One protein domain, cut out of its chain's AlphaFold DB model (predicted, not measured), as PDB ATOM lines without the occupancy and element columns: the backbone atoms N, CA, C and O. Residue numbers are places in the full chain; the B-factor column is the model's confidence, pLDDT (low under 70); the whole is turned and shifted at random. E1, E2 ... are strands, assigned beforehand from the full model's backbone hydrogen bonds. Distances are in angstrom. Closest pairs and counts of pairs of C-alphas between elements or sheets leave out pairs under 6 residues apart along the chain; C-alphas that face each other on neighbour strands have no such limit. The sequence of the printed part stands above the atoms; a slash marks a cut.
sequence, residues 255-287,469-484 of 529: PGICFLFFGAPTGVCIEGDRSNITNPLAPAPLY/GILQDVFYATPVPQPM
ATOM      1  N   PRO A 255      61.229  93.935  -1.639       93.44
ATOM      2  CA  PRO A 255      61.210  94.475  -2.995       93.44
ATOM      3  C   PRO A 255      59.779  94.548  -3.536       93.44
ATOM      4  O   PRO A 255      58.962  93.665  -3.278       93.44
ATOM      5  N   GLY A 256      59.485  95.600  -4.297       93.00
ATOM      6  CA  GLY A 256      58.286  95.655  -5.133       93.00
ATOM      7  C   GLY A 256      58.487  94.882  -6.430       93.00
ATOM      8  O   GLY A 256      59.625  94.645  -6.848       93.00
ATOM      9  N   ILE A 257      57.387  94.505  -7.077       92.38
ATOM     10  CA  ILE A 257      57.401  93.713  -8.310       92.38
ATOM     11  C   ILE A 257      56.475  94.358  -9.340       92.38
ATOM     12  O   ILE A 257      55.295  94.541  -9.069       92.38
ATOM     13  N   CYS A 258      56.980  94.661 -10.534       90.62
ATOM     14  CA  CYS A 258      56.145  95.001 -11.690       90.62
ATOM     15  C   CYS A 258      56.176  93.853 -12.688       90.62
ATOM     16  O   CYS A 258      57.254  93.401 -13.072       90.62
ATOM     17  N   PHE A 259      55.006  93.412 -13.136       88.44
ATOM     18  CA  PHE A 259      54.915  92.438 -14.214       88.44
ATOM     19  C   PHE A 259      55.004  93.166 -15.555       88.44
ATOM     20  O   PHE A 259      54.339  94.176 -15.757       88.44
ATOM     21  N   LEU A 260      55.833  92.677 -16.465       84.12
ATOM     22  CA  LEU A 260      55.927  93.151 -17.841       84.12
ATOM     23  C   LEU A 260      55.257  92.115 -18.740       84.12
ATOM     24  O   LEU A 260      55.480  90.916 -18.583       84.12
ATOM     25  N   PHE A 261      54.452  92.570 -19.695       76.06
ATOM     26  CA  PHE A 261      53.877  91.698 -20.716       76.06
ATOM     27  C   PHE A 261      54.585  91.978 -22.039       76.06
ATOM     28  O   PHE A 261      54.478  93.077 -22.582       76.06
ATOM     29  N   PHE A 262      55.322  90.985 -22.550       70.25
ATOM     30  CA  PHE A 262      56.064  91.071 -23.817       70.25
ATOM     31  C   PHE A 262      57.033  92.268 -23.892       70.25
ATOM     32  O   PHE A 262      57.107  92.959 -24.906       70.25
ATOM     33  N   GLY A 263      57.755  92.549 -22.802       65.31
ATOM     34  CA  GLY A 263      58.718  93.656 -22.731       65.31
ATOM     35  C   GLY A 263      58.108  95.066 -22.737       65.31
ATOM     36  O   GLY A 263      58.851  96.043 -22.657       65.31
ATOM     37  N   ALA A 264      56.778  95.197 -22.799       64.88
ATOM     38  CA  ALA A 264      56.090  96.477 -22.702       64.88
ATOM     39  C   ALA A 264      55.691  96.779 -21.241       64.88
ATOM     40  O   ALA A 264      55.229  95.878 -20.531       64.88
ATOM     41  N   PRO A 265      55.810  98.043 -20.781       56.16
ATOM     42  CA  PRO A 265      55.409  98.473 -19.440       56.16
ATOM     43  C   PRO A 265      53.881  98.635 -19.339       56.16
ATOM     44  O   PRO A 265      53.374  99.670 -18.918       56.16
ATOM     45  N   THR A 266      53.126  97.633 -19.786       57.84
ATOM     46  CA  THR A 266      51.656  97.595 -19.720       57.84
ATOM     47  C   THR A 266      51.137  96.864 -18.486       57.84
ATOM     48  O   THR A 266      49.926  96.747 -18.311       57.84
ATOM     49  N   GLY A 267      52.025  96.318 -17.654       62.00
ATOM     50  CA  GLY A 267      51.617  95.405 -16.598       62.00
ATOM     51  C   GLY A 267      51.431  96.035 -15.221       62.00
ATOM     52  O   GLY A 267      51.743  97.194 -14.956       62.00
ATOM     53  N   VAL A 268      50.835  95.220 -14.355       82.81
ATOM     54  CA  VAL A 268      50.425  95.556 -12.992       82.81
ATOM     55  C   VAL A 268      51.654  95.583 -12.082       82.81
ATOM     56  O   VAL A 268      52.452  94.645 -12.086       82.81
ATOM     57  N   CYS A 269      51.790  96.640 -11.284       87.94
ATOM     58  CA  CYS A 269      52.827  96.757 -10.265       87.94
ATOM     59  C   CYS A 269      52.255  96.492  -8.873       87.94
ATOM     60  O   CYS A 269      51.232  97.052  -8.486       87.94
ATOM     61  N   ILE A 270      52.948  95.647  -8.119       90.50
ATOM     62  CA  ILE A 270      52.773  95.443  -6.687       90.50
ATOM     63  C   ILE A 270      53.923  96.195  -6.021       90.50
ATOM     64  O   ILE A 270      55.034  95.679  -5.878       90.50
ATOM     65  N   GLU A 271      53.669  97.449  -5.669       91.12
ATOM     66  CA  GLU A 271      54.659  98.352  -5.091       91.12
ATOM     67  C   GLU A 271      54.100  99.107  -3.884       91.12
ATOM     68  O   GLU A 271      52.886  99.226  -3.715       91.12
ATOM     69  N   GLY A 272      55.000  99.562  -3.014       89.12
ATOM     70  CA  GLY A 272      54.644 100.344  -1.836       89.12
ATOM     71  C   GLY A 272      54.683 101.851  -2.084       89.12
ATOM     72  O   GLY A 272      54.499 102.344  -3.197       89.12
ATOM     73  N   ASP A 273      54.943 102.590  -1.009       87.44
ATOM     74  CA  ASP A 273      55.039 104.047  -1.035       87.44
ATOM     75  C   ASP A 273      56.210 104.536  -1.913       87.44
ATOM     76  O   ASP A 273      57.352 104.081  -1.801       87.44
ATOM     77  N   ARG A 274      55.918 105.521  -2.767       88.06
ATOM     78  CA  ARG A 274      56.858 106.156  -3.699       88.06
ATOM     79  C   ARG A 274      57.433 107.476  -3.165       88.06
ATOM     80  O   ARG A 274      58.169 108.146  -3.878       88.06
ATOM     81  N   SER A 275      57.137 107.872  -1.928       86.50
ATOM     82  CA  SER A 275      57.589 109.152  -1.357       86.50
ATOM     83  C   SER A 275      59.115 109.313  -1.297       86.50
ATOM     84  O   SER A 275      59.627 110.423  -1.435       86.50
ATOM     85  N   ASN A 276      59.852 108.212  -1.115       84.75
ATOM     86  CA  ASN A 276      61.302 108.219  -0.890       84.75
ATOM     87  C   ASN A 276      62.110 107.508  -1.989       84.75
ATOM     88  O   ASN A 276      63.303 107.268  -1.804       84.75
ATOM     89  N   ILE A 277      61.502 107.151  -3.123       88.00
ATOM     90  CA  ILE A 277      62.223 106.479  -4.213       88.00
ATOM     91  C   ILE A 277      62.980 107.480  -5.086       88.00
ATOM     92  O   ILE A 277      62.538 108.612  -5.275       88.00
ATOM     93  N   THR A 278      64.101 107.056  -5.674       86.88
ATOM     94  CA  THR A 278      64.858 107.901  -6.615       86.88
ATOM     95  C   THR A 278      64.751 107.461  -8.071       86.88
ATOM     96  O   THR A 278      65.040 108.260  -8.958       86.88
ATOM     97  N   ASN A 279      64.366 106.212  -8.343       88.56
ATOM     98  CA  ASN A 279      64.212 105.703  -9.702       88.56
ATOM     99  C   ASN A 279      62.713 105.491 -10.016       88.56
ATOM    100  O   ASN A 279      62.074 104.606  -9.449       88.56
ATOM    101  N   PRO A 280      62.113 106.305 -10.903       85.44
ATOM    102  CA  PRO A 280      60.691 106.187 -11.217       85.44
ATOM    103  C   PRO A 280      60.359 104.952 -12.069       85.44
ATOM    104  O   PRO A 280      59.197 104.558 -12.119       85.44
ATOM    105  N   LEU A 281      61.354 104.351 -12.732       84.62
ATOM    106  CA  LEU A 281      61.175 103.221 -13.650       84.62
ATOM    107  C   LEU A 281      61.264 101.854 -12.961       84.62
ATOM    108  O   LEU A 281      60.978 100.838 -13.591       84.62
ATOM    109  N   ALA A 282      61.675 101.810 -11.696       88.94
ATOM    110  CA  ALA A 282      61.716 100.587 -10.909       88.94
ATOM    111  C   ALA A 282      60.576 100.575  -9.873       88.94
ATOM    112  O   ALA A 282      60.209 101.638  -9.359       88.94
ATOM    113  N   PRO A 283      59.999  99.395  -9.569       90.69
ATOM    114  CA  PRO A 283      58.917  99.286  -8.598       90.69
ATOM    115  C   PRO A 283      59.392  99.705  -7.212       90.69
ATOM    116  O   PRO A 283      60.465  99.291  -6.764       90.69
ATOM    117  N   ALA A 284      58.580 100.495  -6.514       92.06
ATOM    118  CA  ALA A 284      58.878 100.887  -5.141       92.06
ATOM    119  C   ALA A 284      58.808  99.693  -4.171       92.06
ATOM    120  O   ALA A 284      57.932  98.836  -4.320       92.06
ATOM    121  N   PRO A 285      59.687  99.623  -3.151       93.25
ATOM    122  CA  PRO A 285      59.627  98.567  -2.148       93.25
ATOM    123  C   PRO A 285      58.257  98.519  -1.472       93.25
ATOM    124  O   PRO A 285      57.720  99.552  -1.080       93.25
ATOM    125  N   LEU A 286      57.715  97.317  -1.287       93.25
ATOM    126  CA  LEU A 286      56.465  97.109  -0.548       93.25
ATOM    127  C   LEU A 286      56.594  97.504   0.921       93.25
ATOM    128  O   LEU A 286      55.629  97.903   1.565       93.25
ATOM    129  N   TYR A 287      57.808  97.381   1.446       92.94
ATOM    130  CA  TYR A 287      58.149  97.742   2.805       92.94
ATOM    131  C   TYR A 287      59.576  98.274   2.847       92.94
ATOM    132  O   TYR A 287      60.462  97.725   2.192       92.94
ATOM    133  N   GLY A 469      64.079  96.790  -6.886       92.19
ATOM    134  CA  GLY A 469      62.777  96.333  -7.352       92.19
ATOM    135  C   GLY A 469      62.949  95.144  -8.294       92.19
ATOM    136  O   GLY A 469      64.058  94.866  -8.746       92.19
ATOM    137  N   ILE A 470      61.866  94.442  -8.611       92.81
ATOM    138  CA  ILE A 470      61.879  93.309  -9.540       92.81
ATOM    139  C   ILE A 470      60.965  93.617 -10.722       92.81
ATOM    140  O   ILE A 470      59.779  93.882 -10.555       92.81
ATOM    141  N   LEU A 471      61.508  93.545 -11.932       90.25
ATOM    142  CA  LEU A 471      60.713  93.498 -13.155       90.25
ATOM    143  C   LEU A 471      60.541  92.034 -13.551       90.25
ATOM    144  O   LEU A 471      61.515  91.364 -13.891       90.25
ATOM    145  N   GLN A 472      59.316  91.532 -13.463       89.38
ATOM    146  CA  GLN A 472      58.975  90.157 -13.799       89.38
ATOM    147  C   GLN A 472      58.411  90.107 -15.217       89.38
ATOM    148  O   GLN A 472      57.289  90.538 -15.452       89.38
ATOM    149  N   ASP A 473      59.170  89.554 -16.156       84.44
ATOM    150  CA  ASP A 473      58.631  89.134 -17.453       84.44
ATOM    151  C   ASP A 473      58.091  87.694 -17.334       84.44
ATOM    152  O   ASP A 473      58.284  87.023 -16.317       84.44
ATOM    153  N   VAL A 474      57.439  87.176 -18.371       79.19
ATOM    154  CA  VAL A 474      56.837  85.832 -18.391       79.19
ATOM    155  C   VAL A 474      57.848  84.734 -18.023       79.19
ATOM    156  O   VAL A 474      57.474  83.735 -17.414       79.19
ATOM    157  N   PHE A 475      59.133  84.925 -18.347       81.38
ATOM    158  CA  PHE A 475      60.165  83.892 -18.198       81.38
ATOM    159  C   PHE A 475      61.309  84.232 -17.231       81.38
ATOM    160  O   PHE A 475      62.069  83.336 -16.873       81.38
ATOM    161  N   TYR A 476      61.474  85.490 -16.809       85.44
ATOM    162  CA  TYR A 476      62.620  85.895 -15.987       85.44
ATOM    163  C   TYR A 476      62.303  87.087 -15.076       85.44
ATOM    164  O   TYR A 476      61.503  87.959 -15.410       85.44
ATOM    165  N   ALA A 477      62.965  87.113 -13.917       88.88
ATOM    166  CA  ALA A 477      62.911  88.195 -12.942       88.88
ATOM    167  C   ALA A 477      64.190  89.033 -13.048       88.88
ATOM    168  O   ALA A 477      65.291  88.516 -12.855       88.88
ATOM    169  N   THR A 478      64.053  90.325 -13.335       90.25
ATOM    170  CA  THR A 478      65.185  91.247 -13.450       90.25
ATOM    171  C   THR A 478      65.218  92.169 -12.234       90.25
ATOM    172  O   THR A 478      64.333  93.019 -12.103       90.25
ATOM    173  N   PRO A 479      66.210  92.040 -11.335       91.44
ATOM    174  CA  PRO A 479      66.391  93.002 -10.263       91.44
ATOM    175  C   PRO A 479      66.869  94.328 -10.856       91.44
ATOM    176  O   PRO A 479      67.855  94.383 -11.591       91.44
ATOM    177  N   VAL A 480      66.177  95.408 -10.519       91.69
ATOM    178  CA  VAL A 480      66.499  96.767 -10.951       91.69
ATOM    179  C   VAL A 480      66.824  97.629  -9.733       91.69
ATOM    180  O   VAL A 480      66.126  97.533  -8.720       91.69
ATOM    181  N   PRO A 481      67.873  98.469  -9.777       92.62
ATOM    182  CA  PRO A 481      68.191  99.356  -8.666       92.62
ATOM    183  C   PRO A 481      67.023 100.291  -8.353       92.62
ATOM    184  O   PRO A 481      66.556 101.029  -9.224       92.62
ATOM    185  N   GLN A 482      66.606 100.289  -7.089       92.81
ATOM    186  CA  GLN A 482      65.599 101.189  -6.550       92.81
ATOM    187  C   GLN A 482      66.125 101.840  -5.270       92.81
ATOM    188  O   GLN A 482      65.728 101.456  -4.170       92.81
ATOM    189  N   PRO A 483      67.063 102.798  -5.377       91.88
ATOM    190  CA  PRO A 483      67.611 103.435  -4.195       91.88
ATOM    191  C   PRO A 483      66.521 104.176  -3.413       91.88
ATOM    192  O   PRO A 483      65.682 104.881  -3.981       91.88
ATOM    193  N   MET A 484      66.558 104.011  -2.095       91.75
ATOM    194  CA  MET A 484      65.678 104.687  -1.150       91.75
ATOM    195  C   MET A 484      66.418 105.881  -0.560       91.75
ATOM    196  O   MET A 484      67.452 105.715   0.093       91.75
TER     197      MET A 484
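What this domain is: This is residues 255 to 287 and 469 to 484 of the 529 residues of an uncharacterized protein of Deinococcus humi (UniProt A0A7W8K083). Little regular structure is found here: a small sheet of three strands, with a long loop, residues 260 to 287, that folds back so that residues 269 to 270 pair antiparallel with residues 257 to 258 of E1. The printed part has 49 residues, 12 of them in named strands, and no named helix; the class is all strand. The mixed sheet runs E1 E2 E3, also the chain order. The whole is compact, with a radius of gyration of the C-alphas of 10.1 A, and elongated, spanning 29 by 16 by 16 A.

Where its parts are: Find C-alpha 257 at (57.401, 93.713, -8.310); E1 runs from there to residue 259, 6.5 A. After the cut, E2 holds residues 469 to 472, 9.7 A. E3, residues 477 to 481, covers 13.1 A and ends at C-alpha 481, (68.191, 99.356, -8.666).

How they stand to each other: Look at edge strand E1 beside E2: they are parallel at 25 degrees, with N 258 and O 470 2.9 A apart, within hydrogen-bond range. E2 and edge strand E3 form an antiparallel hairpin at 153 degrees; N 469 and O 480, 2.8 A apart, are within that range.

The domain as a whole: The C-alphas farthest apart, of Ser 275 and Phe 475, are 30.5 A apart. Residues 288 to 468 are not printed; C-alphas 287 and 469 are 11.3 A apart across this cut. The link from E2 to E3 is tight. Residues 263 to 267 have pLDDT under 70.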